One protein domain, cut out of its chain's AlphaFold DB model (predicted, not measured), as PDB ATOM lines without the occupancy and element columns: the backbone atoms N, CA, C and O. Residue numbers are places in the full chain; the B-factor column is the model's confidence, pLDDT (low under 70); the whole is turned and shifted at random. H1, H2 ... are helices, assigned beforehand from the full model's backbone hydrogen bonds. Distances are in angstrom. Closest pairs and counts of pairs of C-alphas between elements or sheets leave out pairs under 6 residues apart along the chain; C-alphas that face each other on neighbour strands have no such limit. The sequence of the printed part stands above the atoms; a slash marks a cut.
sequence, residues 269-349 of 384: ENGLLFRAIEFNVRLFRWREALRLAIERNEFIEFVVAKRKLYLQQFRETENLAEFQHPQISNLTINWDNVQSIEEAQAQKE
ATOM      1  N   GLU A 269      -1.191  13.758  -5.363       92.75
ATOM      2  CA  GLU A 269      -1.194  14.679  -4.218       92.75
ATOM      3  C   GLU A 269       0.065  14.528  -3.358       92.75
ATOM      4  O   GLU A 269       0.648  15.512  -2.908       92.75
ATOM      5  N   ASN A 270       0.545  13.295  -3.198       89.94
ATOM      6  CA  ASN A 270       1.749  12.979  -2.429       89.94
ATOM      7  C   ASN A 270       3.048  13.051  -3.261       89.94
ATOM      8  O   ASN A 270       4.117  12.643  -2.799       89.94
ATOM      9  N   GLY A 271       2.985  13.547  -4.501       88.12
ATOM     10  CA  GLY A 271       4.157  13.760  -5.354       88.12
ATOM     11  C   GLY A 271       4.796  12.484  -5.919       88.12
ATOM     12  O   GLY A 271       5.943  12.519  -6.363       88.12
ATOM     13  N   LEU A 272       4.080  11.357  -5.932       89.62
ATOM     14  CA  LEU A 272       4.511  10.077  -6.509       89.62
ATOM     15  C   LEU A 272       4.042   9.935  -7.968       89.62
ATOM     16  O   LEU A 272       3.404   8.949  -8.344       89.62
ATOM     17  N   LEU A 273       4.378  10.919  -8.811       91.50
ATOM     18  CA  LEU A 273       3.938  10.976 -10.213       91.50
ATOM     19  C   LEU A 273       4.305   9.714 -11.003       91.50
ATOM     20  O   LEU A 273       3.472   9.175 -11.728       91.50
ATOM     21  N   PHE A 274       5.540   9.233 -10.849       90.81
ATOM     22  CA  PHE A 274       6.011   8.051 -11.567       90.81
ATOM     23  C   PHE A 274       5.102   6.837 -11.321       90.81
ATOM     24  O   PHE A 274       4.719   6.151 -12.265       90.81
ATOM     25  N   ARG A 275       4.671   6.619 -10.070       90.56
ATOM     26  CA  ARG A 275       3.753   5.527  -9.710       90.56
ATOM     27  C   ARG A 275       2.349   5.738 -10.258       90.56
ATOM     28  O   ARG A 275       1.727   4.776 -10.696       90.56
ATOM     29  N   ALA A 276       1.865   6.979 -10.293       92.69
ATOM     30  CA  ALA A 276       0.586   7.297 -10.926       92.69
ATOM     31  C   ALA A 276       0.599   6.967 -12.433       92.69
ATOM     32  O   ALA A 276      -0.361   6.399 -12.962       92.69
ATOM     33  N   ILE A 277       1.705   7.266 -13.124       93.06
ATOM     34  CA  ILE A 277       1.907   6.909 -14.535       93.06
ATOM     35  C   ILE A 277       2.016   5.387 -14.693       93.06
ATOM     36  O   ILE A 277       1.314   4.806 -15.521       93.06
ATOM     37  N   GLU A 278       2.833   4.727 -13.868       90.38
ATOM     38  CA  GLU A 278       2.999   3.269 -13.860       90.38
ATOM     39  C   GLU A 278       1.661   2.541 -13.649       90.38
ATOM     40  O   GLU A 278       1.380   1.570 -14.348       90.38
ATOM     41  N   PHE A 279       0.793   3.032 -12.757       91.94
ATOM     42  CA  PHE A 279      -0.556   2.491 -12.550       91.94
ATOM     43  C   PHE A 279      -1.391   2.531 -13.827       91.94
ATOM     44  O   PHE A 279      -1.995   1.527 -14.203       91.94
ATOM     45  N   ASN A 280      -1.407   3.670 -14.521       93.81
ATOM     46  CA  ASN A 280      -2.150   3.801 -15.771       93.81
ATOM     47  C   ASN A 280      -1.556   2.922 -16.882       93.81
ATOM     48  O   ASN A 280      -2.315   2.321 -17.639       93.81
ATOM     49  N   VAL A 281      -0.228   2.774 -16.945       91.69
ATOM     50  CA  VAL A 281       0.450   1.851 -17.873       91.69
ATOM     51  C   VAL A 281       0.080   0.393 -17.582       91.69
ATOM     52  O   VAL A 281      -0.319  -0.324 -18.499       91.69
ATOM     53  N   ARG A 282       0.134  -0.043 -16.314       91.06
ATOM     54  CA  ARG A 282      -0.217  -1.411 -15.882       91.06
ATOM     55  C   ARG A 282      -1.670  -1.777 -16.204       91.06
ATOM     56  O   ARG A 282      -1.969  -2.939 -16.443       91.06
ATOM     57  N   LEU A 283      -2.558  -0.784 -16.223       91.25
ATOM     58  CA  LEU A 283      -3.982  -0.934 -16.541       91.25
ATOM     59  C   LEU A 283      -4.310  -0.612 -18.007       91.25
ATOM     60  O   LEU A 283      -5.480  -0.441 -18.344       91.25
ATOM     61  N   PHE A 284      -3.298  -0.490 -18.872       92.12
ATOM     62  CA  PHE A 284      -3.438  -0.195 -20.303       92.12
ATOM     63  C   PHE A 284      -4.174   1.122 -20.620       92.12
ATOM     64  O   PHE A 284      -4.660   1.334 -21.734       92.12
ATOM     65  N   ARG A 285      -4.229   2.062 -19.669       94.00
ATOM     66  CA  ARG A 285      -4.781   3.415 -19.850       94.00
ATOM     67  C   ARG A 285      -3.721   4.353 -20.421       94.00
ATOM     68  O   ARG A 285      -3.329   5.342 -19.805       94.00
ATOM     69  N   TRP A 286      -3.274   4.041 -21.633       94.25
ATOM     70  CA  TRP A 286      -2.165   4.721 -22.308       94.25
ATOM     71  C   TRP A 286      -2.382   6.227 -22.495       94.25
ATOM     72  O   TRP A 286      -1.452   7.001 -22.284       94.25
ATOM     73  N   ARG A 287      -3.608   6.652 -22.835       94.44
ATOM     74  CA  ARG A 287      -3.951   8.075 -23.019       94.44
ATOM     75  C   ARG A 287      -3.749   8.887 -21.742       94.44
ATOM     76  O   ARG A 287      -3.091   9.918 -21.772       94.44
ATOM     77  N   GLU A 288      -4.262   8.390 -20.618       93.75
ATOM     78  CA  GLU A 288      -4.114   9.064 -19.326       93.75
ATOM     79  C   GLU A 288      -2.666   9.043 -18.838       93.75
ATOM     80  O   GLU A 288      -2.180  10.056 -18.345       93.75
ATOM     81  N   ALA A 289      -1.951   7.928 -19.023       94.62
ATOM     82  CA  ALA A 289      -0.528   7.848 -18.693       94.62
ATOM     83  C   ALA A 289       0.291   8.905 -19.454       94.62
ATOM     84  O   ALA A 289       1.107   9.603 -18.853       94.62
ATOM     85  N   LEU A 290       0.046   9.052 -20.762       93.94
ATOM     86  CA  LEU A 290       0.727  10.042 -21.596       93.94
ATOM     87  C   LEU A 290       0.317  11.473 -21.229       93.94
ATOM     88  O   LEU A 290       1.179  12.344 -21.145       93.94
ATOM     89  N   ARG A 291      -0.971  11.715 -20.955       94.19
ATOM     90  CA  ARG A 291      -1.469  13.021 -20.498       94.19
ATOM     91  C   ARG A 291      -0.752  13.472 -19.226       94.19
ATOM     92  O   ARG A 291      -0.225  14.578 -19.202       94.19
ATOM     93  N   LEU A 292      -0.686  12.605 -18.212       93.19
ATOM     94  CA  LEU A 292      -0.004  12.892 -16.945       93.19
ATOM     95  C   LEU A 292       1.497  13.159 -17.139       93.19
ATOM     96  O   LEU A 292       2.054  14.037 -16.482       93.19
ATOM     97  N   ALA A 293       2.140  12.425 -18.051       93.31
ATOM     98  CA  ALA A 293       3.548  12.615 -18.387       93.31
ATOM     99  C   ALA A 293       3.807  13.969 -19.074       93.31
ATOM    100  O   ALA A 293       4.744  14.675 -18.713       93.31
ATOM    101  N   ILE A 294       2.962  14.359 -20.036       92.62
ATOM    102  CA  ILE A 294       3.083  15.632 -20.767       92.62
ATOM    103  C   ILE A 294       2.787  16.823 -19.854       92.62
ATOM    104  O   ILE A 294       3.526  17.802 -19.879       92.62
ATOM    105  N   GLU A 295       1.744  16.737 -19.026       92.88
ATOM    106  CA  GLU A 295       1.312  17.823 -18.134       92.88
ATOM    107  C   GLU A 295       2.428  18.276 -17.184       92.88
ATOM    108  O   GLU A 295       2.586  19.466 -16.922       92.88
ATOM    109  N   ARG A 296       3.240  17.327 -16.706       89.56
ATOM    110  CA  ARG A 296       4.389  17.599 -15.831       89.56
ATOM    111  C   ARG A 296       5.736  17.560 -16.552       89.56
ATOM    112  O   ARG A 296       6.758  17.802 -15.922       89.56
ATOM    113  N   ASN A 297       5.730  17.291 -17.857       89.56
ATOM    114  CA  ASN A 297       6.908  17.133 -18.707       89.56
ATOM    115  C   ASN A 297       7.953  16.139 -18.147       89.56
ATOM    116  O   ASN A 297       9.160  16.347 -18.263       89.56
ATOM    117  N   GLU A 298       7.488  15.049 -17.534       89.06
ATOM    118  CA  GLU A 298       8.319  14.007 -16.922       89.06
ATOM    119  C   GLU A 298       7.897  12.616 -17.416       89.06
ATOM    120  O   GLU A 298       6.732  12.368 -17.712       89.06
ATOM    121  N   PHE A 299       8.847  11.677 -17.491       89.31
ATOM    122  CA  PHE A 299       8.605  10.253 -17.801       89.31
ATOM    123  C   PHE A 299       7.907   9.953 -19.143       89.31
ATOM    124  O   PHE A 299       7.390   8.854 -19.341       89.31
ATOM    125  N   ILE A 300       7.936  10.880 -20.105       90.88
ATOM    126  CA  ILE A 300       7.362  10.667 -21.445       90.88
ATOM    127  C   ILE A 300       8.049   9.479 -22.139       90.88
ATOM    128  O   ILE A 300       7.371   8.587 -22.647       90.88
ATOM    129  N   GLU A 301       9.386   9.416 -22.092       88.50
ATOM    130  CA  GLU A 301      10.169   8.315 -22.676       88.50
ATOM    131  C   GLU A 301       9.736   6.950 -22.123       88.50
ATOM    132  O   GLU A 301       9.557   6.001 -22.885       88.50
ATOM    133  N   PHE A 302       9.477   6.872 -20.815       89.44
ATOM    134  CA  PHE A 302       9.010   5.656 -20.154       89.44
ATOM    135  C   PHE A 302       7.664   5.176 -20.716       89.44
ATOM    136  O   PHE A 302       7.526   4.006 -21.079       89.44
ATOM    137  N   VAL A 303       6.675   6.070 -20.831       91.31
ATOM    138  CA  VAL A 303       5.337   5.715 -21.335       91.31
ATOM    139  C   VAL A 303       5.414   5.231 -22.781       91.31
ATOM    140  O   VAL A 303       4.829   4.201 -23.124       91.31
ATOM    141  N   VAL A 304       6.175   5.936 -23.622       91.19
ATOM    142  CA  VAL A 304       6.353   5.579 -25.036       91.19
ATOM    143  C   VAL A 304       7.091   4.245 -25.172       91.19
ATOM    144  O   VAL A 304       6.692   3.411 -25.984       91.19
ATOM    145  N   ALA A 305       8.112   3.991 -24.350       89.50
ATOM    146  CA  ALA A 305       8.840   2.725 -24.336       89.50
ATOM    147  C   ALA A 305       7.933   1.548 -23.976       89.50
ATOM    148  O   ALA A 305       7.855   0.573 -24.727       89.50
ATOM    149  N   LYS A 306       7.176   1.654 -22.877       90.00
ATOM    150  CA  LYS A 306       6.234   0.605 -22.463       90.00
ATOM    151  C   LYS A 306       5.133   0.383 -23.502       90.00
ATOM    152  O   LYS A 306       4.757  -0.761 -23.743       90.00
ATOM    153  N   ARG A 307       4.668   1.443 -24.175       91.50
ATOM    154  CA  ARG A 307       3.696   1.339 -25.272       91.50
ATOM    155  C   ARG A 307       4.271   0.626 -26.498       91.50
ATOM    156  O   ARG A 307       3.617  -0.271 -27.024       91.50
ATOM    157  N   LYS A 308       5.491   0.965 -26.935       89.56
ATOM    158  CA  LYS A 308       6.156   0.257 -28.045       89.56
ATOM    159  C   LYS A 308       6.399  -1.213 -27.699       89.56
ATOM    160  O   LYS A 308       6.146  -2.066 -28.544       89.56
ATOM    161  N   LEU A 309       6.808  -1.514 -26.462       89.56
ATOM    162  CA  LEU A 309       6.964  -2.893 -25.986       89.56
ATOM    163  C   LEU A 309       5.640  -3.665 -26.060       89.56
ATOM    164  O   LEU A 309       5.607  -4.771 -26.589       89.56
ATOM    165  N   TYR A 310       4.551  -3.060 -25.580       90.25
ATOM    166  CA  TYR A 310       3.208  -3.626 -25.672       90.25
ATOM    167  C   TYR A 310       2.839  -3.938 -27.132       90.25
ATOM    168  O   TYR A 310       2.544  -5.082 -27.468       90.25
ATOM    169  N   LEU A 311       2.939  -2.958 -28.033       91.62
ATOM    170  CA  LEU A 311       2.596  -3.146 -29.446       91.62
ATOM    171  C   LEU A 311       3.448  -4.228 -30.126       91.62
ATOM    172  O   LEU A 311       2.928  -5.007 -30.919       91.62
ATOM    173  N   GLN A 312       4.735  -4.332 -29.782       91.62
ATOM    174  CA  GLN A 312       5.615  -5.393 -30.282       91.62
ATOM    175  C   GLN A 312       5.195  -6.784 -29.792       91.62
ATOM    176  O   GLN A 312       5.176  -7.728 -30.584       91.62
ATOM    177  N   GLN A 313       4.843  -6.916 -28.511       91.62
ATOM    178  CA  GLN A 313       4.400  -8.182 -27.923       91.62
ATOM    179  C   GLN A 313       3.086  -8.671 -28.545       91.62
ATOM    180  O   GLN A 313       2.964  -9.853 -28.861       91.62
ATOM    181  N   PHE A 314       2.140  -7.758 -28.778       90.56
ATOM    182  CA  PHE A 314       0.837  -8.068 -29.376       90.56
ATOM    183  C   PHE A 314       0.830  -8.018 -30.915       90.56
ATOM    184  O   PHE A 314      -0.156  -8.410 -31.532       90.56
ATOM    185  N   ARG A 315       1.946  -7.611 -31.542       91.19
ATOM    186  CA  ARG A 315       2.111  -7.449 -33.001       91.19
ATOM    187  C   ARG A 315       1.072  -6.512 -33.626       91.19
ATOM    188  O   ARG A 315       0.610  -6.740 -34.744       91.19
ATOM    189  N   GLU A 316       0.733  -5.449 -32.909       91.88
ATOM    190  CA  GLU A 316      -0.198  -4.417 -33.359       91.88
ATOM    191  C   GLU A 316       0.550  -3.159 -33.820       91.88
ATOM    192  O   GLU A 316       1.672  -2.876 -33.397       91.88
ATOM    193  N   THR A 317      -0.082  -2.378 -34.695       87.50
ATOM    194  CA  THR A 317       0.407  -1.051 -35.097       87.50
ATOM    195  C   THR A 317      -0.196   0.035 -34.212       87.50
ATOM    196  O   THR A 317      -1.294  -0.131 -33.684       87.50
ATOM    197  N   GLU A 318       0.488   1.174 -34.079       88.69
ATOM    198  CA  GLU A 318       0.009   2.271 -33.234       88.69
ATOM    199  C   GLU A 318      -1.356   2.793 -33.706       88.69
ATOM    200  O   GLU A 318      -1.496   3.306 -34.818       88.69
ATOM    201  N   ASN A 319      -2.357   2.664 -32.837       90.06
ATOM    202  CA  ASN A 319      -3.749   3.017 -33.103       90.06
ATOM    203  C   ASN A 319      -4.204   4.285 -32.363       90.06
ATOM    204  O   ASN A 319      -5.309   4.766 -32.605       90.06
ATOM    205  N   LEU A 320      -3.376   4.832 -31.469       91.00
ATOM    206  CA  LEU A 320      -3.695   6.037 -30.711       91.00
ATOM    207  C   LEU A 320      -3.111   7.281 -31.389       91.00
ATOM    208  O   LEU A 320      -1.901   7.379 -31.592       91.00
ATOM    209  N   ALA A 321      -3.971   8.257 -31.691       88.75
ATOM    210  CA  ALA A 321      -3.584   9.508 -32.346       88.75
ATOM    211  C   ALA A 321      -2.560  10.302 -31.517       88.75
ATOM    212  O   ALA A 321      -1.639  10.908 -32.064       88.75
ATOM    213  N   GLU A 322      -2.678  10.243 -30.190       89.50
ATOM    214  CA  GLU A 322      -1.789  10.930 -29.253       89.50
ATOM    215  C   GLU A 322      -0.338  10.433 -29.365       89.50
ATOM    216  O   GLU A 322       0.604  11.210 -29.227       89.50
ATOM    217  N   PHE A 323      -0.151   9.148 -29.683       88.94
ATOM    218  CA  PHE A 323       1.165   8.520 -29.842       88.94
ATOM    219  C   PHE A 323       1.721   8.634 -31.269       88.94
ATOM    220  O   PHE A 323       2.925   8.483 -31.476       88.94
ATOM    221  N   GLN A 324       0.873   8.936 -32.256       88.06
ATOM    222  CA  GLN A 324       1.285   9.175 -33.644       88.06
ATOM    223  C   GLN A 324       1.887  10.571 -33.852       88.06
ATOM    224  O   GLN A 324       2.582  10.798 -34.846       88.06
ATOM    225  N   HIS A 325       1.652  11.501 -32.920       85.94
ATOM    226  CA  HIS A 325       2.151  12.867 -33.015       85.94
ATOM    227  C   HIS A 325       3.679  12.894 -33.241       85.94
ATOM    228  O   HIS A 325       4.398  12.197 -32.521       85.94
ATOM    229  N   PRO A 326       4.213  13.708 -34.180       80.19
ATOM    230  CA  PRO A 326       5.625  13.661 -34.582       80.19
ATOM    231  C   PRO A 326       6.633  13.827 -33.440       80.19
ATOM    232  O   PRO A 326       7.730  13.283 -33.496       80.19
ATOM    233  N   GLN A 327       6.265  14.573 -32.394       79.44
ATOM    234  CA  GLN A 327       7.112  14.781 -31.213       79.44
ATOM    235  C   GLN A 327       7.257  13.519 -30.346       79.44
ATOM    236  O   GLN A 327       8.247  13.374 -29.640       79.44
ATOM    237  N   ILE A 328       6.277  12.617 -30.402       83.44
ATOM    238  CA  ILE A 328       6.224  11.387 -29.605       83.44
ATOM    239  C   ILE A 328       6.692  10.189 -30.439       83.44
ATOM    240  O   ILE A 328       7.475   9.364 -29.966       83.44
ATOM    241  N   SER A 329       6.265  10.106 -31.701       80.75
ATOM    242  CA  SER A 329       6.590   8.987 -32.590       80.75
ATOM    243  C   SER A 329       8.076   8.931 -32.960       80.75
ATOM    244  O   SER A 329       8.663   7.843 -32.951       80.75
ATOM    245  N   ASN A 330       8.704  10.091 -33.183       81.25
ATOM    246  CA  ASN A 330      10.127  10.203 -33.527       81.25
ATOM    247  C   ASN A 330      11.069  10.120 -32.314       81.25
ATOM    248  O   ASN A 330      12.276  10.295 -32.471       81.25
ATOM    249  N   LEU A 331      10.548   9.869 -31.109       82.50
ATOM    250  CA  LEU A 331      11.381   9.753 -29.918       82.50
ATOM    251  C   LEU A 331      12.277   8.505 -30.019       82.50
ATOM    252  O   LEU A 331      11.786   7.368 -30.079       82.50
ATOM    253  N   THR A 332      13.593   8.724 -30.032       78.19
ATOM    254  CA  THR A 332      14.594   7.658 -29.921       78.19
ATOM    255  C   THR A 332      14.557   7.115 -28.501       78.19
ATOM    256  O   THR A 332      14.842   7.844 -27.557       78.19
ATOM    257  N   ILE A 333      14.176   5.849 -28.351       80.81
ATOM    258  CA  ILE A 333      14.025   5.219 -27.038       80.81
ATOM    259  C   ILE A 333      15.334   4.555 -26.658       80.81
ATOM    260  O   ILE A 333      15.803   3.677 -27.386       80.81
ATOM    261  N   ASN A 334      15.882   4.930 -25.506       82.19
ATOM    262  CA  ASN A 334      16.987   4.206 -24.909       82.19
ATOM    263  C   ASN A 334      16.469   3.312 -23.773       82.19
ATOM    264  O   ASN A 334      16.082   3.789 -22.708       82.19
ATOM    265  N   TRP A 335      16.465   1.997 -23.989       79.38
ATOM    266  CA  TRP A 335      15.965   1.031 -23.004       79.38
ATOM    267  C   TRP A 335      16.749   1.052 -21.685       79.38
ATOM    268  O   TRP A 335      16.142   0.882 -20.627       79.38
ATOM    269  N   ASP A 336      18.045   1.368 -21.730       77.56
ATOM    270  CA  ASP A 336      18.885   1.488 -20.532       77.56
ATOM    271  C   ASP A 336      18.472   2.702 -19.678       77.56
ATOM    272  O   ASP A 336      18.477   2.662 -18.443       77.56
ATOM    273  N   ASN A 337      18.020   3.783 -20.324       80.38
ATOM    274  CA  ASN A 337      17.477   4.952 -19.631       80.38
ATOM    275  C   ASN A 337      16.136   4.628 -18.964       80.38
ATOM    276  O   ASN A 337      15.889   5.029 -17.833       80.38
ATOM    277  N   VAL A 338      15.270   3.867 -19.633       79.75
ATOM    278  CA  VAL A 338      13.960   3.478 -19.084       79.75
ATOM    279  C   VAL A 338      14.128   2.621 -17.829       79.75
ATOM    280  O   VAL A 338      13.451   2.863 -16.829       79.75
ATOM    281  N   GLN A 339      15.052   1.658 -17.857       80.19
ATOM    282  CA  GLN A 339      15.333   0.814 -16.699       80.19
ATOM    283  C   GLN A 339      16.001   1.604 -15.564       80.19
ATOM    284  O   GLN A 339      15.591   1.494 -14.408       80.19
ATOM    285  N   SER A 340      16.969   2.471 -15.874       83.25
ATOM    286  CA  SER A 340      17.589   3.320 -14.850       83.25
ATOM    287  C   SER A 340      16.605   4.319 -14.230       83.25
ATOM    288  O   SER A 340      16.710   4.603 -13.038       83.25
ATOM    289  N   ILE A 341      15.603   4.804 -14.975       83.19
ATOM    290  CA  ILE A 341      14.494   5.601 -14.426       83.19
ATOM    291  C   ILE A 341      13.694   4.785 -13.403       83.19
ATOM    292  O   ILE A 341      13.454   5.279 -12.300       83.19
ATOM    293  N   GLU A 342      13.296   3.552 -13.735       80.12
ATOM    294  CA  GLU A 342      12.565   2.665 -12.817       80.12
ATOM    295  C   GLU A 342      13.353   2.420 -11.523       80.12
ATOM    296  O   GLU A 342      12.821   2.584 -10.419       80.12
ATOM    297  N   GLU A 343      14.634   2.074 -11.653       82.31
ATOM    298  CA  GLU A 343      15.526   1.792 -10.527       82.31
ATOM    299  C   GLU A 343      15.783   3.040  -9.677       82.31
ATOM    300  O   GLU A 343      15.675   2.990  -8.449       82.31
ATOM    301  N   ALA A 344      16.041   4.190 -10.305       84.50
ATOM    302  CA  ALA A 344      16.262   5.451  -9.607       84.50
ATOM    303  C   ALA A 344      15.017   5.908  -8.837       84.50
ATOM    304  O   ALA A 344      15.140   6.403  -7.716       84.50
ATOM    305  N   GLN A 345      13.815   5.737  -9.395       83.25
ATOM    306  CA  GLN A 345      12.573   6.072  -8.691       83.25
ATOM    307  C   GLN A 345      12.284   5.087  -7.555       83.25
ATOM    308  O   GLN A 345      11.929   5.511  -6.455       83.25
ATOM    309  N   ALA A 346      12.533   3.790  -7.760       75.44
ATOM    310  CA  ALA A 346      12.450   2.801  -6.688       75.44
ATOM    311  C   ALA A 346      13.430   3.105  -5.541       75.44
ATOM    312  O   ALA A 346      13.080   2.944  -4.371       75.44
ATOM    313  N   GLN A 347      14.635   3.584  -5.855       78.31
ATOM    314  CA  GLN A 347      15.632   3.952  -4.855       78.31
ATOM    315  C   GLN A 347      15.278   5.261  -4.132       78.31
ATOM    316  O   GLN A 347      15.317   5.299  -2.905       78.31
ATOM    317  N   LYS A 348      14.826   6.298  -4.852       80.88
ATOM    318  CA  LYS A 348      14.321   7.550  -4.251       80.88
ATOM    319  C   LYS A 348      13.183   7.302  -3.265       80.88
ATOM    320  O   LYS A 348      13.130   7.937  -2.215       80.88
ATOM    321  N   GLU A 349      12.282   6.380  -3.590       72.56
ATOM    322  CA  GLU A 349      11.211   5.968  -2.683       72.56
ATOM    323  C   GLU A 349      11.761   5.307  -1.417       72.56
ATOM    324  O   GLU A 349      11.299   5.629  -0.328       72.56
TER     325      GLU A 349
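AT A GLANCE: This is residues 269 to 349 of the 384 residues of an uncharacterized protein of Reticulomyxa filosa (UniProt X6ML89). Three helices, H1, H2 and H3, make a small up-and-down bundle, loosely joined between H1 and H3, and the later part of H3 reaches on beyond the other two. After H3 the chain folds back through two very short helices, H4 and H5, and a last long helix, H6, meets the first part of H3 with its own first part, the two making a steep V, and runs on past the first part of H1. The printed part has 81 residues with six named helices, in the order H1 to H6, and no named strand; the class is all helix. The whole is compact, with a radius of gyration of the C-alphas of 12.4 A, and spans 35 by 26 by 23 A.

IN THESE COORDINATES: H1, residues 273 to 282, begins with C-alpha 273 at (3.938, 10.976, -10.213) and is 14.2 A long from first to last C-alpha. H2, residues 286 to 296, is 15.8 A long. H3, residues 300 to 314, is 21.4 A long and ends with C-alpha 314 at (0.837, -8.068, -29.376). H4, residues 321 to 324, and H5, residues 326 to 329, have four residues each. H6, residues 335 to 349, is 21.4 A long and ends with C-alpha 349 at (11.211, 5.968, -2.683).

HOW THE PARTS SIT: H1, H2 and H3 form a bundle, up and down, each helix running against the one before it. H1 and H2 are a helical hairpin and touch at a shallow tilt of 12 degrees; their closest C-alphas, of Ile 277 and Ala 289, are 4.9 A apart. H2 and H3, also a helical hairpin, touch at a shallow tilt of 13 degrees, with the closest C-alphas, of Ala 293 and Ile 300, 5.3 A apart. H1 and H3 only just touch, with 3 pairs of C-alphas within 8 A, the closest being those of Val 281 and Val 303 at 7.1 A. H3, the hub, also touches H6 at a steep tilt of 59 degrees, opposite ways, through residues 301 to 305 of H3 and 335 to 341 of H6; the closest C-alphas, of Phe 302 and Val 338, are 5.5 A apart. H1 and H6 are close but not clearly touching, with the C-alphas of Phe 274 and Gln 345 closest at 7.4 A. H4 is close but not clearly touching to H2, with the C-alphas of Arg 287 and Glu 322 closest at 7.2 A, and H5 likewise to H3, with those of Val 304 and Ile 328 closest at 7.4 A. H4 and H6 are apart. Each O i to N i+4 pair is within hydrogen-bond range in H1, H3 and H6, and 6 of 7 are in H2; H4 and H5 are too short for such a pair.

THE WHOLE: The C-alphas farthest apart, of Asn 270 and Arg 315, are 36.8 A apart. The printed part has no cut and no long link. Its mean pLDDT is 87.9, and no printed residue is under 70.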